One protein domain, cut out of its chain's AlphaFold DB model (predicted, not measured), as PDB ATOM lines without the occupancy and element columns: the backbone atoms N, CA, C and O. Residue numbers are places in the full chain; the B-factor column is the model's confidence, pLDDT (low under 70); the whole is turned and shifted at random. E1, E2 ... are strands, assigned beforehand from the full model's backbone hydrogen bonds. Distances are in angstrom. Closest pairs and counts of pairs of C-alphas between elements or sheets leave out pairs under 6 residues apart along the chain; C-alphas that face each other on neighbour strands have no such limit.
ATOM      1  N   THR A 248     -18.319  37.753  12.674       61.94
ATOM      2  CA  THR A 248     -18.755  36.901  11.562       61.94
ATOM      3  C   THR A 248     -20.195  36.475  11.797       61.94
ATOM      4  O   THR A 248     -20.467  35.710  12.725       61.94
ATOM      5  N   ILE A 249     -21.110  36.932  10.941       62.47
ATOM      6  CA  ILE A 249     -22.496  36.453  10.914       62.47
ATOM      7  C   ILE A 249     -22.615  35.292   9.931       62.47
ATOM      8  O   ILE A 249     -22.092  35.338   8.819       62.47
ATOM      9  N   ARG A 250     -23.360  34.263  10.329       65.12
ATOM     10  CA  ARG A 250     -23.806  33.175   9.466       65.12
ATOM     11  C   ARG A 250     -25.329  33.125   9.440       65.12
ATOM     12  O   ARG A 250     -25.959  32.874  10.469       65.12
ATOM     13  N   ILE A 251     -25.902  33.296   8.252       65.25
ATOM     14  CA  ILE A 251     -27.302  32.978   7.961       65.25
ATOM     15  C   ILE A 251     -27.304  31.616   7.261       65.25
ATOM     16  O   ILE A 251     -26.670  31.455   6.220       65.25
ATOM     17  N   LEU A 252     -27.962  30.620   7.856       64.50
ATOM     18  CA  LEU A 252     -28.112  29.289   7.264       64.50
ATOM     19  C   LEU A 252     -29.480  29.198   6.596       64.50
ATOM     20  O   LEU A 252     -30.486  29.164   7.302       64.50
ATOM     21  N   GLN A 253     -29.493  29.134   5.264       68.06
ATOM     22  CA  GLN A 253     -30.704  28.957   4.464       68.06
ATOM     23  C   GLN A 253     -30.706  27.596   3.762       68.06
ATOM     24  O   GLN A 253     -29.672  27.089   3.332       68.06
ATOM     25  N   GLN A 254     -31.889  27.002   3.670       72.25
ATOM     26  CA  GLN A 254     -32.170  25.736   3.008       72.25
ATOM     27  C   GLN A 254     -33.318  25.965   2.028       72.25
ATOM     28  O   GLN A 254     -34.357  26.513   2.403       72.25
ATOM     29  N   PHE A 255     -33.131  25.544   0.780       74.12
ATOM     30  CA  PHE A 255     -34.158  25.616  -0.254       74.12
ATOM     31  C   PHE A 255     -34.855  24.264  -0.375       74.12
ATOM     32  O   PHE A 255     -34.188  23.243  -0.548       74.12
ATOM     33  N   THR A 256     -36.184  24.260  -0.326       69.00
ATOM     34  CA  THR A 256     -36.984  23.066  -0.632       69.00
ATOM     35  C   THR A 256     -37.535  23.192  -2.047       69.00
ATOM     36  O   THR A 256     -38.203  24.177  -2.361       69.00
ATOM     37  N   ILE A 257     -37.231  22.204  -2.893       72.00
ATOM     38  CA  ILE A 257     -37.618  22.149  -4.308       72.00
ATOM     39  C   ILE A 257     -37.997  20.700  -4.654       72.00
ATOM     40  O   ILE A 257     -37.286  19.773  -4.256       72.00
ATOM     41  N   THR A 258     -39.089  20.494  -5.391       69.19
ATOM     42  CA  THR A 258     -39.476  19.190  -5.955       69.19
ATOM     43  C   THR A 258     -38.816  18.955  -7.323       69.19
ATOM     44  O   THR A 258     -38.574  19.886  -8.086       69.19
ATOM     45  N   ARG A 370     -34.820  26.130 -13.509       92.06
ATOM     46  CA  ARG A 370     -33.415  26.498 -13.261       92.06
ATOM     47  C   ARG A 370     -33.373  27.789 -12.466       92.06
ATOM     48  O   ARG A 370     -33.764  28.829 -12.983       92.06
ATOM     49  N   LEU A 371     -32.928  27.713 -11.218       92.69
ATOM     50  CA  LEU A 371     -32.945  28.847 -10.302       92.69
ATOM     51  C   LEU A 371     -31.612  29.589 -10.296       92.69
ATOM     52  O   LEU A 371     -30.571  29.008  -9.985       92.69
ATOM     53  N   ASP A 372     -31.671  30.884 -10.578       95.06
ATOM     54  CA  ASP A 372     -30.602  31.837 -10.299       95.06
ATOM     55  C   ASP A 372     -30.999  32.678  -9.084       95.06
ATOM     56  O   ASP A 372     -32.105  33.224  -9.025       95.06
ATOM     57  N   ILE A 373     -30.113  32.730  -8.087       92.94
ATOM     58  CA  ILE A 373     -30.398  33.301  -6.767       92.94
ATOM     59  C   ILE A 373     -29.364  34.379  -6.441       92.94
ATOM     60  O   ILE A 373     -28.165  34.105  -6.378       92.94
ATOM     61  N   ALA A 374     -29.824  35.601  -6.191       94.25
ATOM     62  CA  ALA A 374     -28.973  36.740  -5.867       94.25
ATOM     63  C   ALA A 374     -29.358  37.350  -4.515       94.25
ATOM     64  O   ALA A 374     -30.492  37.781  -4.321       94.25
ATOM     65  N   TYR A 375     -28.400  37.386  -3.590       92.94
ATOM     66  CA  TYR A 375     -28.525  38.012  -2.275       92.94
ATOM     67  C   TYR A 375     -27.918  39.415  -2.280       92.94
ATOM     68  O   TYR A 375     -26.817  39.608  -2.795       92.94
ATOM     69  N   PHE A 376     -28.575  40.355  -1.608       93.94
ATOM     70  CA  PHE A 376     -28.163  41.750  -1.481       93.94
ATOM     71  C   PHE A 376     -28.233  42.156  -0.006       93.94
ATOM     72  O   PHE A 376     -29.327  42.359   0.522       93.94
ATOM     73  N   LEU A 377     -27.085  42.237   0.675       91.38
ATOM     74  CA  LEU A 377     -26.997  42.679   2.075       91.38
ATOM     75  C   LEU A 377     -26.472  44.114   2.132       91.38
ATOM     76  O   LEU A 377     -25.406  44.386   1.575       91.38
ATOM     77  N   GLU A 378     -27.200  45.010   2.800       91.50
ATOM     78  CA  GLU A 378     -26.802  46.413   2.954       91.50
ATOM     79  C   GLU A 378     -25.491  46.533   3.746       91.50
ATOM     80  O   GLU A 378     -25.334  45.974   4.828       91.50
ATOM     81  N   GLN A 379     -24.513  47.209   3.146       86.44
ATOM     82  CA  GLN A 379     -23.113  47.252   3.564       86.44
ATOM     83  C   GLN A 379     -22.910  48.064   4.846       86.44
ATOM     84  O   GLN A 379     -22.216  47.608   5.758       86.44
ATOM     85  N   ASN A 380     -23.478  49.272   4.869       84.94
ATOM     86  CA  ASN A 380     -23.262  50.281   5.899       84.94
ATOM     87  C   ASN A 380     -24.434  50.247   6.878       84.94
ATOM     88  O   ASN A 380     -25.577  50.487   6.496       84.94
ATOM     89  N   ILE A 381     -24.142  49.959   8.142       85.19
ATOM     90  CA  ILE A 381     -25.136  49.830   9.204       85.19
ATOM     91  C   ILE A 381     -25.038  51.074  10.076       85.19
ATOM     92  O   ILE A 381     -24.046  51.250  10.781       85.19
ATOM     93  N   ILE A 382     -26.046  51.943  10.003       80.75
ATOM     94  CA  ILE A 382     -26.106  53.194  10.768       80.75
ATOM     95  C   ILE A 382     -26.831  52.938  12.092       80.75
ATOM     96  O   ILE A 382     -27.893  52.312  12.118       80.75
ATOM     97  N   GLY A 383     -26.257  53.433  13.184       72.56
ATOM     98  CA  GLY A 383     -26.795  53.345  14.536       72.56
ATOM     99  C   GLY A 383     -25.779  53.836  15.557       72.56
ATOM    100  O   GLY A 383     -24.831  54.533  15.191       72.56
ATOM    101  N   LEU A 384     -25.946  53.426  16.815       68.12
ATOM    102  CA  LEU A 384     -25.074  53.832  17.914       68.12
ATOM    103  C   LEU A 384     -23.596  53.501  17.626       68.12
ATOM    104  O   LEU A 384     -23.241  52.329  17.452       68.12
ATOM    105  N   ASP A 385     -22.736  54.522  17.620       70.38
ATOM    106  CA  ASP A 385     -21.280  54.358  17.637       70.38
ATOM    107  C   ASP A 385     -20.753  54.594  19.063       70.38
ATOM    108  O   ASP A 385     -20.837  55.719  19.555       70.38
ATOM    109  N   PRO A 386     -20.196  53.578  19.749       61.91
ATOM    110  CA  PRO A 386     -19.689  53.727  21.112       61.91
ATOM    111  C   PRO A 386     -18.383  54.541  21.210       61.91
ATOM    112  O   PRO A 386     -17.857  54.690  22.314       61.91
ATOM    113  N   LEU A 387     -17.829  55.017  20.088       61.47
ATOM    114  CA  LEU A 387     -16.651  55.888  20.037       61.47
ATOM    115  C   LEU A 387     -16.988  57.344  19.660       61.47
ATOM    116  O   LEU A 387     -16.152  58.225  19.871       61.47
ATOM    117  N   SER A 388     -18.199  57.612  19.160       58.00
ATOM    118  CA  SER A 388     -18.674  58.972  18.885       58.00
ATOM    119  C   SER A 388     -19.337  59.598  20.116       58.00
ATOM    120  O   SER A 388     -19.817  58.905  21.011       58.00
ATOM    121  N   ASN A 389     -19.396  60.932  20.148       55.22
ATOM    122  CA  ASN A 389     -20.248  61.669  21.091       55.22
ATOM    123  C   ASN A 389     -21.651  61.933  20.507       55.22
ATOM    124  O   ASN A 389     -22.505  62.488  21.192       55.22
ATOM    125  N   GLU A 390     -21.886  61.573  19.241       56.72
ATOM    126  CA  GLU A 390     -23.142  61.804  18.528       56.72
ATOM    127  C   GLU A 390     -24.026  60.551  18.591       56.72
ATOM    128  O   GLU A 390     -23.669  59.497  18.060       56.72
ATOM    129  N   SER A 391     -25.190  60.661  19.243       63.66
ATOM    130  CA  SER A 391     -26.193  59.589  19.259       63.66
ATOM    131  C   SER A 391     -26.942  59.581  17.930       63.66
ATOM    132  O   SER A 391     -27.656  60.531  17.604       63.66
ATOM    133  N   ILE A 392     -26.759  58.515  17.152       63.03
ATOM    134  CA  ILE A 392     -27.433  58.312  15.871       63.03
ATOM    135  C   ILE A 392     -28.332  57.089  16.010       63.03
ATOM    136  O   ILE A 392     -27.845  55.958  16.032       63.03
ATOM    137  N   ALA A 393     -29.643  57.318  16.052       67.31
ATOM    138  CA  ALA A 393     -30.626  56.250  16.185       67.31
ATOM    139  C   ALA A 393     -30.471  55.192  15.080       67.31
ATOM    140  O   ALA A 393     -30.383  55.522  13.891       67.31
ATOM    141  N   SER A 394     -30.469  53.913  15.475       76.94
ATOM    142  CA  SER A 394     -30.310  52.777  14.559       76.94
ATOM    143  C   SER A 394     -31.296  52.828  13.398       76.94
ATOM    144  O   SER A 394     -32.513  52.773  13.590       76.94
ATOM    145  N   GLN A 395     -30.763  52.898  12.179       83.50
ATOM    146  CA  GLN A 395     -31.572  52.980  10.970       83.50
ATOM    147  C   GLN A 395     -31.928  51.580  10.446       83.50
ATOM    148  O   GLN A 395     -31.128  50.646  10.575       83.50
ATOM    149  N   PRO A 396     -33.111  51.414   9.826       90.06
ATOM    150  CA  PRO A 396     -33.455  50.199   9.104       90.06
ATOM    151  C   PRO A 396     -32.453  49.903   7.983       90.06
ATOM    152  O   PRO A 396     -32.241  50.745   7.113       90.06
ATOM    153  N   PHE A 397     -31.899  48.690   7.973       91.06
ATOM    154  CA  PHE A 397     -31.079  48.168   6.874       91.06
ATOM    155  C   PHE A 397     -31.691  46.881   6.311       91.06
ATOM    156  O   PHE A 397     -32.472  46.221   7.008       91.06
ATOM    157  N   ILE A 398     -31.365  46.501   5.070       92.38
ATOM    158  CA  ILE A 398     -32.001  45.338   4.422       92.38
ATOM    159  C   ILE A 398     -31.084  44.151   4.086       92.38
ATOM    160  O   ILE A 398     -29.896  44.290   3.788       92.38
ATOM    161  N   LEU A 399     -31.706  42.967   4.050       91.62
ATOM    162  CA  LEU A 399     -31.284  41.821   3.242       91.62
ATOM    163  C   LEU A 399     -32.385  41.547   2.216       91.62
ATOM    164  O   LEU A 399     -33.510  41.226   2.603       91.62
ATOM    165  N   ALA A 400     -32.071  41.620   0.927       94.00
ATOM    166  CA  ALA A 400     -32.961  41.164  -0.135       94.00
ATOM    167  C   ALA A 400     -32.429  39.898  -0.812       94.00
ATOM    168  O   ALA A 400     -31.219  39.666  -0.867       94.00
ATOM    169  N   VAL A 401     -33.343  39.087  -1.342       93.56
ATOM    170  CA  VAL A 401     -33.037  37.931  -2.189       93.56
ATOM    171  C   VAL A 401     -33.959  37.950  -3.395       93.56
ATOM    172  O   VAL A 401     -35.179  37.962  -3.236       93.56
ATOM    173  N   ILE A 402     -33.367  37.924  -4.586       95.62
ATOM    174  CA  ILE A 402     -34.056  37.698  -5.857       95.62
ATOM    175  C   ILE A 402     -33.868  36.224  -6.230       95.62
ATOM    176  O   ILE A 402     -32.741  35.727  -6.226       95.62
ATOM    177  N   ILE A 403     -34.959  35.536  -6.564       94.50
ATOM    178  CA  ILE A 403     -34.966  34.179  -7.118       94.50
ATOM    179  C   ILE A 403     -35.639  34.238  -8.486       94.50
ATOM    180  O   ILE A 403     -36.827  34.548  -8.570       94.50
ATOM    181  N   THR A 404     -34.910  33.905  -9.547       96.56
ATOM    182  CA  THR A 404     -35.458  33.830 -10.909       96.56
ATOM    183  C   THR A 404     -35.424  32.399 -11.420       96.56
ATOM    184  O   THR A 404     -34.382  31.747 -11.365       96.56
ATOM    185  N   ASN A 405     -36.546  31.920 -11.961       95.69
ATOM    186  CA  ASN A 405     -36.608  30.652 -12.678       95.69
ATOM    187  C   ASN A 405     -36.318  30.877 -14.169       95.69
ATOM    188  O   ASN A 405     -37.224  31.161 -14.944       95.69
ATOM    189  N   ASN A 406     -35.061  30.726 -14.583       95.00
ATOM    190  CA  ASN A 406     -34.636  30.767 -15.987       95.00
ATOM    191  C   ASN A 406     -34.783  29.397 -16.699       95.00
ATOM    192  O   ASN A 406     -34.183  29.174 -17.752       95.00
ATOM    193  N   GLY A 407     -35.538  28.453 -16.120       93.62
ATOM    194  CA  GLY A 407     -35.868  27.155 -16.718       93.62
ATOM    195  C   GLY A 407     -37.276  27.102 -17.313       93.62
ATOM    196  O   GLY A 407     -38.083  28.009 -17.128       93.62
ATOM    197  N   TYR A 408     -37.569  26.006 -18.017       94.62
ATOM    198  CA  TYR A 408     -38.865  25.761 -18.664       94.62
ATOM    199  C   TYR A 408     -39.862  25.000 -17.775       94.62
ATOM    200  O   TYR A 408     -41.039  24.921 -18.114       94.62
ATOM    201  N   GLY A 409     -39.407  24.442 -16.649       92.12
ATOM    202  CA  GLY A 409     -40.254  23.773 -15.660       92.12
ATOM    203  C   GLY A 409     -40.812  24.708 -14.592       92.12
ATOM    204  O   GLY A 409     -40.203  25.725 -14.256       92.12
ATOM    205  N   LEU A 410     -41.955  24.331 -14.021       90.75
ATOM    206  CA  LEU A 410     -42.515  24.947 -12.819       90.75
ATOM    207  C   LEU A 410     -41.675  24.569 -11.587       90.75
ATOM    208  O   LEU A 410     -41.237  23.425 -11.473       90.75
ATOM    209  N   VAL A 411     -41.500  25.492 -10.639       88.75
ATOM    210  CA  VAL A 411     -41.178  25.120  -9.251       88.75
ATOM    211  C   VAL A 411     -42.451  25.176  -8.425       88.75
ATOM    212  O   VAL A 411     -43.043  26.244  -8.301       88.75
ATOM    213  N   GLU A 412     -42.846  24.058  -7.830       85.12
ATOM    214  CA  GLU A 412     -43.989  24.001  -6.918       85.12
ATOM    215  C   GLU A 412     -43.575  24.412  -5.498       85.12
ATOM    216  O   GLU A 412     -42.545  23.962  -4.987       85.12
ATOM    217  N   ASN A 413     -44.409  25.214  -4.830       83.44
ATOM    218  CA  ASN A 413     -44.367  25.471  -3.389       83.44
ATOM    219  C   ASN A 413     -42.960  25.828  -2.851       83.44
ATOM    220  O   ASN A 413     -42.525  25.320  -1.812       83.44
ATOM    221  N   PHE A 414     -42.244  26.705  -3.562       85.50
ATOM    222  CA  PHE A 414     -40.870  27.091  -3.255       85.50
ATOM    223  C   PHE A 414     -40.757  27.745  -1.873       85.50
ATOM    224  O   PHE A 414     -41.538  28.635  -1.506       85.50
ATOM    225  N   ARG A 415     -39.762  27.309  -1.092       84.69
ATOM    226  CA  ARG A 415     -39.546  27.745   0.296       84.69
ATOM    227  C   ARG A 415     -38.076  27.994   0.584       84.69
ATOM    228  O   ARG A 415     -37.233  27.145   0.297       84.69
ATOM    229  N   ILE A 416     -37.813  29.119   1.247       83.00
ATOM    230  CA  ILE A 416     -36.590  29.337   2.019       83.00
ATOM    231  C   ILE A 416     -36.915  28.980   3.466       83.00
ATOM    232  O   ILE A 416     -37.746  29.631   4.097       83.00
ATOM    233  N   THR A 417     -36.237  27.971   3.997       77.81
ATOM    234  CA  THR A 417     -36.200  27.693   5.436       77.81
ATOM    235  C   THR A 417     -34.888  28.252   5.975       77.81
ATOM    236  O   THR A 417     -33.823  27.910   5.463       77.81
ATOM    237  N   SER A 418     -34.932  29.118   6.985       71.69
ATOM    238  CA  SER A 418     -33.742  29.768   7.543       71.69
ATOM    239  C   SER A 418     -33.755  29.743   9.064       71.69
ATOM    240  O   SER A 418     -34.757  30.082   9.693       71.69
ATOM    241  N   GLY A 419     -32.601  29.437   9.658       59.41
ATOM    242  CA  GLY A 419     -32.348  29.787  11.056       59.41
ATOM    243  C   GLY A 419     -32.210  31.304  11.228       59.41
ATOM    244  O   GLY A 419     -32.023  32.027  10.245       59.41
ATOM    245  N   GLN A 420     -32.260  31.787  12.473       54.59
ATOM    246  CA  GLN A 420     -31.867  33.164  12.804       54.59
ATOM    247  C   GLN A 420     -30.388  33.424  12.437       54.59
ATOM    248  O   GLN A 420     -29.599  32.471  12.386       54.59
ATOM    249  N   PRO A 421     -29.975  34.686  12.200       61.56
ATOM    250  CA  PRO A 421     -28.569  35.018  12.001       61.56
ATOM    251  C   PRO A 421     -27.771  34.645  13.251       61.56
ATOM    252  O   PRO A 421     -28.112  35.050  14.358       61.56
ATOM    253  N   THR A 422     -26.693  33.885  13.081       56.28
ATOM    254  CA  THR A 422     -25.824  33.493  14.197       56.28
ATOM    255  C   THR A 422     -24.499  34.229  14.125       56.28
ATOM    256  O   THR A 422     -23.805  34.187  13.112       56.28
ATOM    257  N   ILE A 423     -24.126  34.883  15.224       60.34
ATOM    258  CA  ILE A 423     -22.766  35.373  15.434       60.34
ATOM    259  C   ILE A 423     -21.886  34.154  15.738       60.34
ATOM    260  O   ILE A 423     -22.030  33.520  16.784       60.34
ATOM    261  N   VAL A 424     -21.021  33.783  14.790       57.31
ATOM    262  CA  VAL A 424     -20.161  32.584  14.877       57.31
ATOM    263  C   VAL A 424     -18.711  32.900  15.246       57.31
ATOM    264  O   VAL A 424     -18.009  32.014  15.727       57.31
ATOM    265  N   ASP A 425     -18.285  34.153  15.076       53.25
ATOM    266  CA  ASP A 425     -17.078  34.711  15.691       53.25
ATOM    267  C   ASP A 425     -17.354  36.151  16.145       53.25
ATOM    268  O   ASP A 425     -18.045  36.897  15.451       53.25
ATOM    269  N   ASN A 426     -16.835  36.515  17.317       59.66
ATOM    270  CA  ASN A 426     -16.951  37.828  17.949       59.66
ATOM    271  C   ASN A 426     -15.808  37.983  18.958       59.66
ATOM    272  O   ASN A 426     -15.963  37.774  20.163       59.66
ATOM    273  N   GLN A 427     -14.634  38.334  18.441       52.50
ATOM    274  CA  GLN A 427     -13.356  38.315  19.164       52.50
ATOM    275  C   GLN A 427     -13.259  39.347  20.306       52.50
ATOM    276  O   GLN A 427     -12.266  39.371  21.029       52.50
ATOM    277  N   LYS A 428     -14.270  40.212  20.453       54.38
ATOM    278  CA  LYS A 428     -14.361  41.274  21.468       54.38
ATOM    279  C   LYS A 428     -15.611  41.161  22.351       54.38
ATOM    280  O   LYS A 428     -15.830  42.028  23.185       54.38
ATOM    281  N   GLY A 429     -16.433  40.124  22.169       51.34
ATOM    282  CA  GLY A 429     -17.628  39.883  22.984       51.34
ATOM    283  C   GLY A 429     -18.721  40.956  22.892       51.34
ATOM    284  O   GLY A 429     -19.564  41.012  23.784       51.34
ATOM    285  N   LEU A 430     -18.732  41.803  21.852       56.09
ATOM    286  CA  LEU A 430     -19.700  42.903  21.747       56.09
ATOM    287  C   LEU A 430     -21.148  42.376  21.680       56.09
ATOM    288  O   LEU A 430     -21.394  41.439  20.913       56.09
ATOM    289  N   PRO A 431     -22.119  42.985  22.389       60.69
ATOM    290  CA  PRO A 431     -23.528  42.593  22.339       60.69
ATOM    291  C   PRO A 431     -24.220  43.130  21.071       60.69
ATOM    292  O   PRO A 431     -25.164  43.921  21.130       60.69
ATOM    293  N   ILE A 432     -23.731  42.714  19.898       63.72
ATOM    294  CA  ILE A 432     -24.373  43.023  18.617       63.72
ATOM    295  C   ILE A 432     -25.607  42.131  18.453       63.72
ATOM    296  O   ILE A 432     -25.513  40.907  18.537       63.72
ATOM    297  N   ASN A 433     -26.756  42.754  18.215       67.94
ATOM    298  CA  ASN A 433     -28.054  42.114  18.043       67.94
ATOM    299  C   ASN A 433     -28.699  42.608  16.737       67.94
ATOM    300  O   ASN A 433     -28.490  43.757  16.352       67.94
ATOM    301  N   PHE A 434     -29.472  41.747  16.074       75.56
ATOM    302  CA  PHE A 434     -30.111  42.013  14.785       75.56
ATOM    303  C   PHE A 434     -31.592  41.637  14.832       75.56
ATOM    304  O   PHE A 434     -31.966  40.485  14.597       75.56
ATOM    305  N   ARG A 435     -32.448  42.620  15.118       79.56
ATOM    306  CA  ARG A 435     -33.901  42.424  15.184       79.56
ATOM    307  C   ARG A 435     -34.523  42.603  13.806       79.56
ATOM    308  O   ARG A 435     -34.400  43.677  13.222       79.56
ATOM    309  N   ILE A 436     -35.246  41.593  13.325       82.31
ATOM    310  CA  ILE A 436     -36.113  41.720  12.143       82.31
ATOM    311  C   ILE A 436     -37.302  42.609  12.527       82.31
ATOM    312  O   ILE A 436     -38.023  42.299  13.472       82.31
ATOM    313  N   ILE A 437     -37.501  43.709  11.803       86.75
ATOM    314  CA  ILE A 437     -38.622  44.646  11.989       86.75
ATOM    315  C   ILE A 437     -39.606  44.647  10.811       86.75
ATOM    316  O   ILE A 437     -40.686  45.224  10.908       86.75
ATOM    317  N   GLY A 438     -39.267  43.983   9.703       89.25
ATOM    318  CA  GLY A 438     -40.154  43.837   8.554       89.25
ATOM    319  C   GLY A 438     -39.759  42.676   7.647       89.25
ATOM    320  O   GLY A 438     -38.585  42.322   7.545       89.25
ATOM    321  N   MET A 439     -40.752  42.103   6.966       89.75
ATOM    322  CA  MET A 439     -40.559  41.203   5.832       89.75
ATOM    323  C   MET A 439     -41.574  41.555   4.744       89.75
ATOM    324  O   MET A 439     -42.776  41.601   5.004       89.75
ATOM    325  N   LYS A 440     -41.089  41.737   3.517       91.31
ATOM    326  CA  LYS A 440     -41.887  41.882   2.299       91.31
ATOM    327  C   LYS A 440     -41.605  40.686   1.387       91.31
ATOM    328  O   LYS A 440     -40.442  40.354   1.175       91.31
ATOM    329  N   VAL A 441     -42.640  40.043   0.850       91.88
ATOM    330  CA  VAL A 441     -42.515  38.994  -0.178       91.88
ATOM    331  C   VAL A 441     -43.225  39.489  -1.427       91.88
ATOM    332  O   VAL A 441     -44.400  39.852  -1.381       91.88
ATOM    333  N   ASN A 442     -42.503  39.549  -2.543       90.31
ATOM    334  CA  ASN A 442     -42.922  40.243  -3.755       90.31
ATOM    335  C   ASN A 442     -43.418  41.660  -3.405       90.31
ATOM    336  O   ASN A 442     -42.643  42.461  -2.876       90.31
ATOM    337  N   LYS A 443     -44.689  41.983  -3.665       85.38
ATOM    338  CA  LYS A 443     -45.277  43.293  -3.331       85.38
ATOM    339  C   LYS A 443     -45.928  43.352  -1.939       85.38
ATOM    340  O   LYS A 443     -46.264  44.443  -1.490       85.38
ATOM    341  N   GLU A 444     -46.064  42.226  -1.239       88.75
ATOM    342  CA  GLU A 444     -46.857  42.103  -0.010       88.75
ATOM    343  C   GLU A 444     -46.020  42.207   1.270       88.75
ATOM    344  O   GLU A 444     -45.041  41.479   1.451       88.75
ATOM    345  N   GLN A 445     -46.458  43.044   2.211       89.31
ATOM    346  CA  GLN A 445     -45.940  43.038   3.580       89.31
ATOM    347  C   GLN A 445     -46.435  41.792   4.331       89.31
ATOM    348  O   GLN A 445     -47.600  41.410   4.227       89.31
ATOM    349  N   ARG A 446     -45.563  41.171   5.129       84.94
ATOM    350  CA  ARG A 446     -45.879  40.004   5.962       84.94
ATOM    351  C   ARG A 446     -45.924  40.413   7.437       84.94
ATOM    352  O   ARG A 446     -45.056  41.143   7.908       84.94
ATOM    353  N   PHE A 447     -46.944  39.943   8.157       75.75
ATOM    354  CA  PHE A 447     -47.161  40.281   9.573       75.75
ATOM    355  C   PHE A 447     -46.342  39.418  10.540       75.75
ATOM    356  O   PHE A 447     -45.939  39.908  11.590       75.75
ATOM    357  N   ASN A 448     -46.073  38.157  10.188       76.75
ATOM    358  CA  ASN A 448     -45.059  37.361  10.876       76.75
ATOM    359  C   ASN A 448     -43.693  37.633  10.228       76.75
ATOM    360  O   ASN A 448     -43.580  37.573   9.001       76.75
ATOM    361  N   VAL A 449     -42.680  37.939  11.041       79.06
ATOM    362  CA  VAL A 449     -41.354  38.402  10.602       79.06
ATOM    363  C   VAL A 449     -40.270  37.384  10.960       79.06
ATOM    364  O   VAL A 449     -39.583  37.482  11.972       79.06
ATOM    365  N   GLU A 450     -40.110  36.394  10.086       80.69
ATOM    366  CA  GLU A 450     -39.100  35.336  10.181       80.69
ATOM    367  C   GLU A 450     -38.183  35.345   8.950       80.69
ATOM    368  O   GLU A 450     -38.577  35.809   7.881       80.69
ATOM    369  N   LEU A 451     -36.981  34.763   9.061       82.12
ATOM    370  CA  LEU A 451     -36.131  34.483   7.892       82.12
ATOM    371  C   LEU A 451     -36.602  33.272   7.067       82.12
ATOM    372  O   LEU A 451     -36.078  33.030   5.982       82.12
ATOM    373  N   SER A 452     -37.563  32.499   7.574       84.50
ATOM    374  CA  SER A 452     -38.226  31.441   6.810       84.50
ATOM    375  C   SER A 452     -39.434  32.016   6.075       84.50
ATOM    376  O   SER A 452     -40.233  32.742   6.663       84.50
ATOM    377  N   THR A 453     -39.598  31.690   4.793       86.69
ATOM    378  CA  THR A 453     -40.748  32.143   4.004       86.69
ATOM    379  C   THR A 453     -41.110  31.187   2.865       86.69
ATOM    380  O   THR A 453     -40.294  30.392   2.392       86.69
ATOM    381  N   THR A 454     -42.368  31.260   2.432       86.62
ATOM    382  CA  THR A 454     -42.929  30.498   1.308       86.62
ATOM    383  C   THR A 454     -43.288  31.468   0.191       86.62
ATOM    384  O   THR A 454     -43.995  32.443   0.440       86.62
ATOM    385  N   PHE A 455     -42.828  31.181  -1.024       86.81
ATOM    386  CA  PHE A 455     -43.094  31.991  -2.215       86.81
ATOM    387  C   PHE A 455     -44.304  31.486  -3.011       86.81
ATOM    388  O   PHE A 455     -44.892  32.247  -3.770       86.81
ATOM    389  N   GLY A 456     -44.699  30.225  -2.801       87.31
ATOM    390  CA  GLY A 456     -45.683  29.548  -3.643       87.31
ATOM    391  C   GLY A 456     -45.020  28.988  -4.897       87.31
ATOM    392  O   GLY A 456     -43.848  28.612  -4.857       87.31
ATOM    393  N   ASP A 457     -45.768  28.914  -5.991       90.88
ATOM    394  CA  ASP A 457     -45.285  28.321  -7.237       90.88
ATOM    395  C   ASP A 457     -44.564  29.373  -8.100       90.88
ATOM    396  O   ASP A 457     -45.065  30.483  -8.289       90.88
ATOM    397  N   LEU A 458     -43.384  29.035  -8.630       92.25
ATOM    398  CA  LEU A 458     -42.552  29.928  -9.444       92.25
ATOM    399  C   LEU A 458     -42.489  29.424 -10.894       92.25
ATOM    400  O   LEU A 458     -41.686  28.553 -11.248       92.25
ATOM    401  N   SER A 459     -43.367  29.976 -11.730       94.62
ATOM    402  CA  SER A 459     -43.508  29.643 -13.153       94.62
ATOM    403  C   SER A 459     -42.231  29.885 -13.974       94.62
ATOM    404  O   SER A 459     -41.409  30.727 -13.590       94.62
ATOM    405  N   PRO A 460     -42.084  29.218 -15.136       95.00
ATOM    406  CA  PRO A 460     -41.009  29.477 -16.094       95.00
ATOM    407  C   PRO A 460     -40.841  30.964 -16.415       95.00
ATOM    408  O   PRO A 460     -41.823  31.665 -16.664       95.00
ATOM    409  N   PHE A 461     -39.594  31.432 -16.427       94.94
ATOM    410  CA  PHE A 461     -39.193  32.816 -16.711       94.94
ATOM    411  C   PHE A 461     -39.814  33.878 -15.790       94.94
ATOM    412  O   PHE A 461     -39.907  35.046 -16.168       94.94
ATOM    413  N   THR A 462     -40.209  33.497 -14.569       95.12
ATOM    414  CA  THR A 462     -40.672  34.442 -13.541       95.12
ATOM    415  C   THR A 462     -39.666  34.613 -12.404       95.12
ATOM    416  O   THR A 462     -38.811  33.759 -12.150       95.12
ATOM    417  N   THR A 463     -39.781  35.751 -11.720       95.00
ATOM    418  CA  THR A 463     -38.935  36.155 -10.597       95.00
ATOM    419  C   THR A 463     -39.797  36.354  -9.355       95.00
ATOM    420  O   THR A 463     -40.908  36.875  -9.439       95.00
ATOM    421  N   SER A 464     -39.281  35.956  -8.195       94.44
ATOM    422  CA  SER A 464     -39.816  36.325  -6.886       94.44
ATOM    423  C   SER A 464     -38.729  36.932  -6.009       94.44
ATOM    424  O   SER A 464     -37.546  36.623  -6.144       94.44
ATOM    425  N   ILE A 465     -39.143  37.813  -5.105       93.94
ATOM    426  CA  ILE A 465     -38.273  38.616  -4.248       93.94
ATOM    427  C   ILE A 465     -38.729  38.457  -2.799       93.94
ATOM    428  O   ILE A 465     -39.926  38.455  -2.511       93.94
ATOM    429  N   VAL A 466     -37.783  38.381  -1.871       93.12
ATOM    430  CA  VAL A 466     -38.032  38.664  -0.452       93.12
ATOM    431  C   VAL A 466     -37.097  39.770   0.013       93.12
ATOM    432  O   VAL A 466     -35.931  39.813  -0.375       93.12
ATOM    433  N   THR A 467     -37.608  40.667   0.849       93.12
ATOM    434  CA  THR A 467     -36.829  41.706   1.522       93.12
ATOM    435  C   THR A 467     -37.109  41.632   3.014       93.12
ATOM    436  O   THR A 467     -38.252  41.792   3.441       93.12
ATOM    437  N   TRP A 468     -36.067  41.407   3.805       91.19
ATOM    438  CA  TRP A 468     -36.093  41.534   5.256       91.19
ATOM    439  C   TRP A 468     -35.486  42.870   5.663       91.19
ATOM    440  O   TRP A 468     -34.450  43.271   5.133       91.19
ATOM    441  N   THR A 469     -36.117  43.528   6.629       91.19
ATOM    442  CA  THR A 469     -35.665  44.795   7.204       91.19
ATOM    443  C   THR A 469     -35.258  44.562   8.653       91.19
ATOM    444  O   THR A 469     -36.020  43.968   9.419       91.19
ATOM    445  N   PHE A 470     -34.078  45.042   9.038       86.62
ATOM    446  CA  PHE A 470     -33.471  44.812  10.348       86.62
ATOM    447  C   PHE A 470     -33.103  46.123  11.040       86.62
ATOM    448  O   PHE A 470     -32.852  47.132  10.385       86.62
ATOM    449  N   LEU A 471     -32.985  46.065  12.365       83.50
ATOM    450  CA  LEU A 471     -32.227  47.024  13.169       83.50
ATOM    451  C   LEU A 471     -31.019  46.323  13.796       83.50
ATOM    452  O   LEU A 471     -31.126  45.170  14.215       83.50
ATOM    453  N   SER A 472     -29.901  47.042  13.893       79.12
ATOM    454  CA  SER A 472     -28.712  46.641  14.654       79.12
ATOM    455  C   SER A 472     -28.658  47.385  15.991       79.12
ATOM    456  O   SER A 472     -29.100  48.533  16.068       79.12
ATOM    457  N   SER A 473     -28.085  46.779  17.035       70.69
ATOM    458  CA  SER A 473     -27.787  47.482  18.300       70.69
ATOM    459  C   SER A 473     -26.591  48.440  18.216       70.69
ATOM    460  O   SER A 473     -26.437  49.283  19.093       70.69
ATOM    461  N   PHE A 474     -25.763  48.328  17.172       74.69
ATOM    462  CA  PHE A 474     -24.604  49.193  16.927       74.69
ATOM    463  C   PHE A 474     -24.419  49.496  15.440       74.69
ATOM    464  O   PHE A 474     -24.799  48.698  14.575       74.69
ATOM    465  N   LYS A 475     -23.740  50.607  15.156       77.19
ATOM    466  CA  LYS A 475     -23.137  50.897  13.853       77.19
ATOM    467  C   LYS A 475     -22.161  49.792  13.426       77.19
ATOM    468  O   LYS A 475     -21.521  49.147  14.258       77.19
ATOM    469  N   GLY A 476     -22.015  49.573  12.121       78.31
ATOM    470  CA  GLY A 476     -21.110  48.551  11.596       78.31
ATOM    471  C   GLY A 476     -20.976  48.534  10.075       78.31
ATOM    472  O   GLY A 476     -21.631  49.287   9.360       78.31
ATOM    473  N   TYR A 477     -20.114  47.644   9.581       80.06
ATOM    474  CA  TYR A 477     -19.807  47.506   8.157       80.06
ATOM    475  C   TYR A 477     -19.653  46.029   7.772       80.06
ATOM    476  O   TYR A 477     -18.718  45.351   8.217       80.06
ATOM    477  N   PHE A 478     -20.543  45.513   6.921       78.75
ATOM    478  CA  PHE A 478     -20.503  44.114   6.488       78.75
ATOM    479  C   PHE A 478     -19.431  43.875   5.422       78.75
ATOM    480  O   PHE A 478     -19.686  43.945   4.223       78.75
ATOM    481  N   ARG A 479     -18.206  43.556   5.862       72.38
ATOM    482  CA  ARG A 479     -17.045  43.328   4.975       72.38
ATOM    483  C   ARG A 479     -17.253  42.195   3.960       72.38
ATOM    484  O   ARG A 479     -16.763  42.297   2.835       72.38
ATOM    485  N   ASN A 480     -17.942  41.128   4.364       68.75
ATOM    486  CA  ASN A 480     -18.208  39.935   3.564       68.75
ATOM    487  C   ASN A 480     -19.552  39.309   3.979       68.75
ATOM    488  O   ASN A 480     -19.906  39.345   5.156       68.75
ATOM    489  N   PHE A 481     -20.256  38.697   3.028       75.44
ATOM    490  CA  PHE A 481     -21.457  37.898   3.253       75.44
ATOM    491  C   PHE A 481     -21.419  36.671   2.342       75.44
ATOM    492  O   PHE A 481     -21.174  36.795   1.147       75.44
ATOM    493  N   THR A 482     -21.668  35.489   2.907       71.75
ATOM    494  CA  THR A 482     -21.660  34.214   2.179       71.75
ATOM    495  C   THR A 482     -22.956  33.461   2.443       71.75
ATOM    496  O   THR A 482     -23.246  33.127   3.594       71.75
ATOM    497  N   ALA A 483     -23.691  33.136   1.383       75.38
ATOM    498  CA  ALA A 483     -24.810  32.203   1.418       75.38
ATOM    499  C   ALA A 483     -24.385  30.857   0.802       75.38
ATOM    500  O   ALA A 483     -23.466  30.786  -0.013       75.38
ATOM    501  N   SER A 484     -25.029  29.774   1.229       73.62
ATOM    502  CA  SER A 484     -24.706  28.403   0.822       73.62
ATOM    503  C   SER A 484     -25.954  27.538   0.911       73.62
ATOM    504  O   SER A 484     -26.662  27.631   1.914       73.62
ATOM    505  N   TYR A 485     -26.185  26.669  -0.070       74.69
ATOM    506  CA  TYR A 485     -27.296  25.720  -0.051       74.69
ATOM    507  C   TYR A 485     -26.834  24.287   0.226       74.69
ATOM    508  O   TYR A 485     -25.690  23.916  -0.028       74.69
ATOM    509  N   ILE A 486     -27.764  23.473   0.720       68.75
ATOM    510  CA  ILE A 486     -27.692  22.011   0.703       68.75
ATOM    511  C   ILE A 486     -28.902  21.554  -0.105       68.75
ATOM    512  O   ILE A 486     -30.002  22.053   0.125       68.75
ATOM    513  N   GLN A 487     -28.707  20.618  -1.031       69.38
ATOM    514  CA  GLN A 487     -29.796  20.006  -1.786       69.38
ATOM    515  C   GLN A 487     -29.879  18.509  -1.473       69.38
ATOM    516  O   GLN A 487     -28.861  17.816  -1.416       69.38
ATOM    517  N   THR A 488     -31.098  18.005  -1.291       68.75
ATOM    518  CA  THR A 488     -31.386  16.571  -1.233       68.75
ATOM    519  C   THR A 488     -31.104  15.921  -2.584       68.75
ATOM    520  O   THR A 488     -31.615  16.342  -3.622       68.75
ATOM    521  N   ASN A 489     -30.274  14.881  -2.573       73.44
ATOM    522  CA  ASN A 489     -29.812  14.206  -3.777       73.44
ATOM    523  C   ASN A 489     -30.014  12.688  -3.630       73.44
ATOM    524  O   ASN A 489     -29.121  12.021  -3.107       73.44
ATOM    525  N   PRO A 490     -31.181  12.142  -4.032       77.50
ATOM    526  CA  PRO A 490     -31.549  10.753  -3.736       77.50
ATOM    527  C   PRO A 490     -30.573   9.712  -4.297       77.50
ATOM    528  O   PRO A 490     -30.345   8.688  -3.662       77.50
ATOM    529  N   ASN A 491     -29.964  10.011  -5.449       86.50
ATOM    530  CA  ASN A 491     -29.070   9.108  -6.178       86.50
ATOM    531  C   ASN A 491     -27.587   9.540  -6.093       86.50
ATOM    532  O   ASN A 491     -26.732   8.946  -6.742       86.50
ATOM    533  N   GLY A 492     -27.268  10.611  -5.359       81.62
ATOM    534  CA  GLY A 492     -25.906  11.139  -5.201       81.62
ATOM    535  C   GLY A 492     -25.287  11.871  -6.410       81.62
ATOM    536  O   GLY A 492     -24.201  12.433  -6.262       81.62
ATOM    537  N   ASP A 493     -25.931  11.923  -7.585       83.81
ATOM    538  CA  ASP A 493     -25.367  12.577  -8.783       83.81
ATOM    539  C   ASP A 493     -25.502  14.112  -8.720       83.81
ATOM    540  O   ASP A 493     -26.603  14.663  -8.656       83.81
ATOM    541  N   SER A 494     -24.379  14.833  -8.741       80.19
ATOM    542  CA  SER A 494     -24.331  16.299  -8.626       80.19
ATOM    543  C   SER A 494     -25.012  17.060  -9.774       80.19
ATOM    544  O   SER A 494     -25.376  18.222  -9.589       80.19
ATOM    545  N   LYS A 495     -25.259  16.422 -10.927       83.12
ATOM    546  CA  LYS A 495     -26.028  16.995 -12.050       83.12
ATOM    547  C   LYS A 495     -27.502  17.231 -11.711       83.12
ATOM    548  O   LYS A 495     -28.182  17.933 -12.452       83.12
ATOM    549  N   LEU A 496     -28.002  16.656 -10.614       84.50
ATOM    550  CA  LEU A 496     -29.373  16.854 -10.140       84.50
ATOM    551  C   LEU A 496     -29.592  18.208  -9.434       84.50
ATOM    552  O   LEU A 496     -30.679  18.439  -8.900       84.50
ATOM    553  N   SER A 497     -28.616  19.128  -9.438       82.88
ATOM    554  CA  SER A 497     -28.857  20.500  -8.971       82.88
ATOM    555  C   SER A 497     -29.902  21.218  -9.834       82.88
ATOM    556  O   SER A 497     -29.868  21.137 -11.061       82.88
ATOM    557  N   LEU A 498     -30.819  21.940  -9.183       84.81
ATOM    558  CA  LEU A 498     -31.721  22.901  -9.841       84.81
ATOM    559  C   LEU A 498     -31.264  24.358  -9.663       84.81
ATOM    560  O   LEU A 498     -31.793  25.250 -10.326       84.81
ATOM    561  N   ILE A 499     -30.285  24.613  -8.788       87.25
ATOM    562  CA  ILE A 499     -29.705  25.941  -8.575       87.25
ATOM    563  C   ILE A 499     -28.535  26.105  -9.553       87.25
ATOM    564  O   ILE A 499     -27.488  25.473  -9.403       87.25
ATOM    565  N   ASN A 500     -28.753  26.944 -10.565       90.00
ATOM    566  CA  ASN A 500     -27.806  27.272 -11.629       90.00
ATOM    567  C   ASN A 500     -26.739  28.261 -11.136       90.00
ATOM    568  O   ASN A 500     -25.549  28.063 -11.385       90.00
ATOM    569  N   SER A 501     -27.145  29.272 -10.363       90.94
ATOM    570  CA  SER A 501     -26.226  30.151  -9.640       90.94
ATOM    571  C   SER A 501     -26.779  30.568  -8.277       90.94
ATOM    572  O   SER A 501     -27.986  30.693  -8.071       90.94
ATOM    573  N   LEU A 502     -25.863  30.801  -7.337       89.94
ATOM    574  CA  LEU A 502     -26.130  31.493  -6.083       89.94
ATOM    575  C   LEU A 502     -25.015  32.520  -5.887       89.94
ATOM    576  O   LEU A 502     -23.844  32.148  -5.821       89.94
ATOM    577  N   THR A 503     -25.379  33.800  -5.813       90.81
ATOM    578  CA  THR A 503     -24.427  34.920  -5.742       90.81
ATOM    579  C   THR A 503     -24.771  35.861  -4.591       90.81
ATOM    580  O   THR A 503     -25.937  36.031  -4.236       90.81
ATOM    581  N   THR A 504     -23.752  36.480  -4.000       89.94
ATOM    582  CA  THR A 504     -23.875  37.404  -2.867       89.94
ATOM    583  C   THR A 504     -23.249  38.752  -3.194       89.94
ATOM    584  O   THR A 504     -22.061  38.818  -3.511       89.94
ATOM    585  N   TYR A 505     -24.026  39.824  -3.060       91.06
ATOM    586  CA  TYR A 505     -23.623  41.192  -3.364       91.06
ATOM    587  C   TYR A 505     -23.668  42.097  -2.128       91.06
ATOM    588  O   TYR A 505     -24.518  41.951  -1.243       91.06
ATOM    589  N   ARG A 506     -22.746  43.064  -2.093       90.12
ATOM    590  CA  ARG A 506     -22.672  44.130  -1.087       90.12
ATOM    591  C   ARG A 506     -23.516  45.309  -1.564       90.12
ATOM    592  O   ARG A 506     -23.077  46.084  -2.413       90.12
ATOM    593  N   LEU A 507     -24.737  45.403  -1.048       93.50
ATOM    594  CA  LEU A 507     -25.684  46.466  -1.372       93.50
ATOM    595  C   LEU A 507     -25.225  47.782  -0.740       93.50
ATOM    596  O   LEU A 507     -24.956  47.850   0.454       93.50
ATOM    597  N   GLN A 508     -25.151  48.828  -1.548       91.62
ATOM    598  CA  GLN A 508     -24.810  50.187  -1.136       91.62
ATOM    599  C   GLN A 508     -26.072  51.008  -0.883       91.62
ATOM    600  O   GLN A 508     -26.160  51.691   0.135       91.62
ATOM    601  N   LYS A 509     -27.063  50.898  -1.778       93.06
ATOM    602  CA  LYS A 509     -28.410  51.432  -1.570       93.06
ATOM    603  C   LYS A 509     -29.448  50.697  -2.415       93.06
ATOM    604  O   LYS A 509     -29.144  50.218  -3.508       93.06
ATOM    605  N   ILE A 510     -30.683  50.642  -1.918       94.38
ATOM    606  CA  ILE A 510     -31.840  50.449  -2.796       94.38
ATOM    607  C   ILE A 510     -32.029  51.684  -3.677       94.38
ATOM    608  O   ILE A 510     -31.836  52.810  -3.224       94.38
ATOM    609  N   VAL A 511     -32.406  51.453  -4.927       95.75
ATOM    610  CA  VAL A 511     -32.728  52.476  -5.927       95.75
ATOM    611  C   VAL A 511     -33.969  52.028  -6.709       95.75
ATOM    612  O   VAL A 511     -34.581  51.005  -6.399       95.75
ATOM    613  N   SER A 512     -34.374  52.794  -7.714       94.75
ATOM    614  CA  SER A 512     -35.488  52.471  -8.598       94.75
ATOM    615  C   SER A 512     -35.129  52.763 -10.055       94.75
ATOM    616  O   SER A 512     -34.785  53.893 -10.426       94.75
ATOM    617  N   LEU A 513     -35.215  51.727 -10.888       95.00
ATOM    618  CA  LEU A 513     -35.075  51.782 -12.339       95.00
ATOM    619  C   LEU A 513     -36.412  52.079 -13.030       95.00
ATOM    620  O   LEU A 513     -36.390  52.633 -14.128       95.00
ATOM    621  N   ASP A 514     -37.551  51.818 -12.378       91.06
ATOM    622  CA  ASP A 514     -38.915  52.149 -12.832       91.06
ATOM    623  C   ASP A 514     -39.046  53.569 -13.407       91.06
ATOM    624  O   ASP A 514     -39.699  53.770 -14.434       91.06
ATOM    625  N   ILE A 515     -38.427  54.551 -12.739       84.25
ATOM    626  CA  ILE A 515     -38.462  55.980 -13.099       84.25
ATOM    627  C   ILE A 515     -37.422  56.377 -14.169       84.25
ATOM    628  O   ILE A 515     -37.416  57.514 -14.642       84.25
ATOM    629  N   LEU A 516     -36.542  55.449 -14.564       86.31
ATOM    630  CA  LEU A 516     -35.421  55.662 -15.493       86.31
ATOM    631  C   LEU A 516     -35.548  54.851 -16.799       86.31
ATOM    632  O   LEU A 516     -35.073  55.289 -17.856       86.31
ATOM    633  N   LEU A 517     -36.166  53.668 -16.728       86.38
ATOM    634  CA  LEU A 517     -36.323  52.678 -17.795       86.38
ATOM    635  C   LEU A 517     -37.700  52.004 -17.687       86.38
ATOM    636  O   LEU A 517     -37.868  51.015 -16.979       86.38
ATOM    637  N   SER A 518     -38.686  52.500 -18.438       84.38
ATOM    638  CA  SER A 518     -40.067  51.995 -18.381       84.38
ATOM    639  C   SER A 518     -40.217  50.512 -18.739       84.38
ATOM    640  O   SER A 518     -41.163  49.879 -18.283       84.38
ATOM    641  N   GLN A 519     -39.287  49.932 -19.506       88.00
ATOM    642  CA  GLN A 519     -39.287  48.502 -19.832       88.00
ATOM    643  C   GLN A 519     -38.797  47.589 -18.693       88.00
ATOM    644  O   GLN A 519     -38.854  46.373 -18.842       88.00
ATOM    645  N   LEU A 520     -38.300  48.158 -17.588       88.62
ATOM    646  CA  LEU A 520     -37.976  47.434 -16.353       88.62
ATOM    647  C   LEU A 520     -39.001  47.690 -15.238       88.62
ATOM    648  O   LEU A 520     -38.814  47.175 -14.145       88.62
ATOM    649  N   ASN A 521     -40.056  48.477 -15.499       90.69
ATOM    650  CA  ASN A 521     -40.999  48.902 -14.469       90.69
ATOM    651  C   ASN A 521     -41.749  47.704 -13.869       90.69
ATOM    652  O   ASN A 521     -42.656  47.153 -14.500       90.69
ATOM    653  N   ASP A 522     -41.376  47.317 -12.649       90.19
ATOM    654  CA  ASP A 522     -42.002  46.216 -11.917       90.19
ATOM    655  C   ASP A 522     -42.569  46.641 -10.556       90.19
ATOM    656  O   ASP A 522     -43.167  45.815  -9.865       90.19
ATOM    657  N   SER A 523     -42.493  47.931 -10.203       89.81
ATOM    658  CA  SER A 523     -42.942  48.518  -8.931       89.81
ATOM    659  C   SER A 523     -42.274  47.924  -7.682       89.81
ATOM    660  O   SER A 523     -42.909  47.816  -6.624       89.81
ATOM    661  N   GLN A 524     -41.009  47.520  -7.797       90.81
ATOM    662  CA  GLN A 524     -40.154  47.098  -6.686       90.81
ATOM    663  C   GLN A 524     -38.960  48.058  -6.518       90.81
ATOM    664  O   GLN A 524     -38.950  49.171  -7.045       90.81
ATOM    665  N   TYR A 525     -37.983  47.649  -5.706       92.50
ATOM    666  CA  TYR A 525     -36.698  48.326  -5.578       92.50
ATOM    667  C   TYR A 525     -35.609  47.501  -6.260       92.50
ATOM    668  O   TYR A 525     -35.561  46.278  -6.101       92.50
ATOM    669  N   ASP A 526     -34.729  48.200  -6.964       95.94
ATOM    670  CA  ASP A 526     -33.510  47.690  -7.578       95.94
ATOM    671  C   ASP A 526     -32.307  47.947  -6.647       95.94
ATOM    672  O   ASP A 526     -32.405  48.652  -5.637       95.94
ATOM    673  N   TYR A 527     -31.150  47.371  -6.971       96.81
ATOM    674  CA  TYR A 527     -30.053  47.196  -6.015       96.81
ATOM    675  C   TYR A 527     -28.737  47.769  -6.557       96.81
ATOM    676  O   TYR A 527     -28.109  47.162  -7.425       96.81
ATOM    677  N   LEU A 528     -28.296  48.921  -6.037       96.69
ATOM    678  CA  LEU A 528     -26.974  49.493  -6.324       96.69
ATOM    679  C   LEU A 528     -25.922  48.799  -5.445       96.69
ATOM    680  O   LEU A 528     -26.015  48.845  -4.217       96.69
ATOM    681  N   VAL A 529     -24.936  48.143  -6.055       94.81
ATOM    682  CA  VAL A 529     -23.949  47.293  -5.372       94.81
ATOM    683  C   VAL A 529     -22.512  47.702  -5.685       94.81
ATOM    684  O   VAL A 529     -22.198  48.097  -6.809       94.81
ATOM    685  N   ASN A 530     -21.631  47.508  -4.700       88.19
ATOM    686  CA  ASN A 530     -20.182  47.600  -4.877       88.19
ATOM    687  C   ASN A 530     -19.599  46.242  -5.293       88.19
ATOM    688  O   ASN A 530     -19.768  45.242  -4.587       88.19
ATOM    689  N   GLU A 531     -18.865  46.218  -6.405       83.25
ATOM    690  CA  GLU A 531     -18.060  45.074  -6.832       83.25
ATOM    691  C   GLU A 531     -16.704  45.028  -6.105       83.25
ATOM    692  O   GLU A 531     -16.211  46.018  -5.562       83.25
ATOM    693  N   LEU A 532     -16.070  43.851  -6.093       74.19
ATOM    694  CA  LEU A 532     -14.803  43.620  -5.380       74.19
ATOM    695  C   LEU A 532     -13.597  44.369  -5.976       74.19
ATOM    696  O   LEU A 532     -12.553  44.438  -5.331       74.19
ATOM    697  N   ASP A 533     -13.724  44.912  -7.187       78.00
ATOM    698  CA  ASP A 533     -12.701  45.714  -7.862       78.00
ATOM    699  C   ASP A 533     -12.943  47.233  -7.757       78.00
ATOM    700  O   ASP A 533     -12.211  48.014  -8.367       78.00
ATOM    701  N   GLY A 534     -13.946  47.653  -6.976       76.56
ATOM    702  CA  GLY A 534     -14.289  49.059  -6.757       76.56
ATOM    703  C   GLY A 534     -15.164  49.688  -7.844       76.56
ATOM    704  O   GLY A 534     -15.316  50.908  -7.847       76.56
ATOM    705  N   LYS A 535     -15.732  48.900  -8.769       87.00
ATOM    706  CA  LYS A 535     -16.811  49.374  -9.651       87.00
ATOM    707  C   LYS A 535     -18.176  49.272  -8.977       87.00
ATOM    708  O   LYS A 535     -18.394  48.441  -8.098       87.00
ATOM    709  N   GLU A 536     -19.119  50.073  -9.460       93.31
ATOM    710  CA  GLU A 536     -20.526  49.992  -9.077       93.31
ATOM    711  C   GLU A 536     -21.364  49.346 -10.196       93.31
ATOM    712  O   GLU A 536     -21.164  49.588 -11.394       93.31
ATOM    713  N   ARG A 537     -22.352  48.540  -9.800       95.50
ATOM    714  CA  ARG A 537     -23.387  47.986 -10.687       95.50
ATOM    715  C   ARG A 537     -24.762  48.209 -10.082       95.50
ATOM    716  O   ARG A 537     -24.912  48.173  -8.868       95.50
ATOM    717  N   VAL A 538     -25.781  48.348 -10.923       96.69
ATOM    718  CA  VAL A 538     -27.181  48.251 -10.489       96.69
ATOM    719  C   VAL A 538     -27.767  46.931 -10.981       96.69
ATOM    720  O   VAL A 538     -27.656  46.615 -12.165       96.69
ATOM    721  N   TYR A 539     -28.352  46.148 -10.078       96.69
ATOM    722  CA  TYR A 539     -29.070  44.903 -10.366       96.69
ATOM    723  C   TYR A 539     -30.567  45.164 -10.341       96.69
ATOM    724  O   TYR A 539     -31.051  45.795  -9.401       96.69
ATOM    725  N   SER A 540     -31.293  44.674 -11.346       95.81
ATOM    726  CA  SER A 540     -32.735  44.893 -11.405       95.81
ATOM    727  C   SER A 540     -33.521  43.851 -10.615       95.81
ATOM    728  O   SER A 540     -33.205  42.662 -10.663       95.81
ATOM    729  N   SER A 541     -34.590  44.290  -9.950       95.12
ATOM    730  CA  SER A 541     -35.608  43.424  -9.333       95.12
ATOM    731  C   SER A 541     -36.166  42.372 -10.300       95.12
ATOM    732  O   SER A 541     -36.455  41.246  -9.893       95.12
ATOM    733  N   THR A 542     -36.244  42.703 -11.591       94.50
ATOM    734  CA  THR A 542     -36.834  41.858 -12.639       94.50
ATOM    735  C   THR A 542     -36.135  40.507 -12.859       94.50
ATOM    736  O   THR A 542     -36.803  39.539 -13.234       94.50
ATOM    737  N   ASN A 543     -34.818  40.389 -12.636       94.62
ATOM    738  CA  ASN A 543     -34.067  39.136 -12.819       94.62
ATOM    739  C   ASN A 543     -32.774  39.123 -11.988       94.62
ATOM    740  O   ASN A 543     -31.955  40.031 -12.112       94.62
ATOM    741  N   ALA A 544     -32.537  38.045 -11.232       94.06
ATOM    742  CA  ALA A 544     -31.388  37.878 -10.329       94.06
ATOM    743  C   ALA A 544     -29.998  38.089 -10.973       94.06
ATOM    744  O   ALA A 544     -29.024  38.356 -10.268       94.06
ATOM    745  N   THR A 545     -29.886  37.973 -12.300       94.62
ATOM    746  CA  THR A 545     -28.632  38.157 -13.053       94.62
ATOM    747  C   THR A 545     -28.556  39.476 -13.830       94.62
ATOM    748  O   THR A 545     -27.461  39.888 -14.227       94.62
ATOM    749  N   LEU A 546     -29.684  40.166 -14.050       95.00
ATOM    750  CA  LEU A 546     -29.733  41.359 -14.895       95.00
ATOM    751  C   LEU A 546     -29.139  42.561 -14.161       95.00
ATOM    752  O   LEU A 546     -29.694  43.050 -13.179       95.00
TER     753      LEU A 546
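AT A GLANCE: This is residues 248 to 258 and 370 to 546 of the 778 residues of the protein "Hypothetical protein" of Adineta ricciae (UniProt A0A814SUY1). A large, strongly twisted sheet of eight strands folds back on itself, with E8, E7, E10, E4 and E3 as a broad leaf, E12 and E13 as a small leaf that faces it, and E11 as the hinge between them. A small sheet of E2, E5 and E9 covers part of the large sheet, only partly face to face with it, and the ribbon of E1 and E6 continues from E2 and E5. The long link of residues 379 to 396 makes one end of the length, and the other is at residues 490 to 495, which stick out. The printed part has 188 residues with no named helix and thirteen named strands, E1 to E13 in that order along the chain; its class is all strand, though under half of its residues, 86, are in named strands. The large sheet, in the order E8 E7 E10 E4 E3 E11 E12 E13, is mixed and the two smaller ones are antiparallel; the whole is compact, with a radius of gyration of the C-alphas of 17.4 A and spans of 57 by 43 by 38 A.

HOW THE PARTS SIT: E1, residues 248 to 250, runs on into E2, residues 253 to 256, at 16 degrees. E1 is antiparallel to E6, residues 422 to 426, with N 250 and O 422 2.8 A apart. E2 is an edge strand, antiparallel to E5, residues 411 to 418, with N 254 and O 417 2.8 A apart. E5 is antiparallel to E9, residues 453 to 458, with N 414 and O 456 2.8 A apart. In the large sheet, E3, residues 371 to 378, and E4, residues 397 to 405, form a hairpin, with N 376 and O 400 2.8 A apart. E4 is also antiparallel to E10, residues 463 to 472, with N 403 and O 464 2.8 A apart. E10 is antiparallel to E7, residues 434 to 441, with N 440 and O 467 2.8 A apart. E7 bends by 61 degrees at residue 437 and forms a hairpin with E8, residues 444 to 446, an edge strand, with N 446 and O 439 2.8 A apart. E3 is parallel to E11, residues 499 to 511, with N 505 and O 375 2.8 A apart. E11 bends by 100 degrees at residue 508. With E12, residues 526 to 530, and E13, residues 536 to 539, it makes a meander, each strand the antiparallel neighbour of the one before; N 508 and O 528, and N 529 and O 537, are 2.8 A apart. In this folded sheet, one sheet bent back into two leaves, the closest C-alphas of E3 and E12 are those of Phe 376 and Tyr 527, 7.3 A apart. The sheet E2 E5 E9 and the large sheet form a sandwich, two sheets face to face, with best planes 18 degrees apart. The closest C-alphas of E4 and E9 are those of Asn 405 and Leu 458, 6.8 A apart. E5 and E10 are apart.

IN THESE COORDINATES: E1 begins at C-alpha 248, (-18.755, 36.901, 11.562). E3 measures 22.8 A from first to last C-alpha, E4 26.8 A, E5 18.9 A and E7 19.7 A. E10 measures 29.2 A and ends at C-alpha 472, (-28.712, 46.641, 14.654). E11, the longest strand by residues with 13, measures 26.8 A. E13 ends at C-alpha 539, (-29.070, 44.903, -10.366).

THE WHOLE: The two C-alphas farthest apart are those of Asn 389 and Asn 491, 59.9 A. Residues 259 to 369 are not printed, and C-alphas 258 and 370 are 12.0 A apart across this cut. The links E3 to E4, E10 to E11 and E11 to E12 are long. Mean pLDDT of the printed part is 82.3; 36 residues are under 70, among them residues 248 to 253, 386 to 393 and 419 to 433.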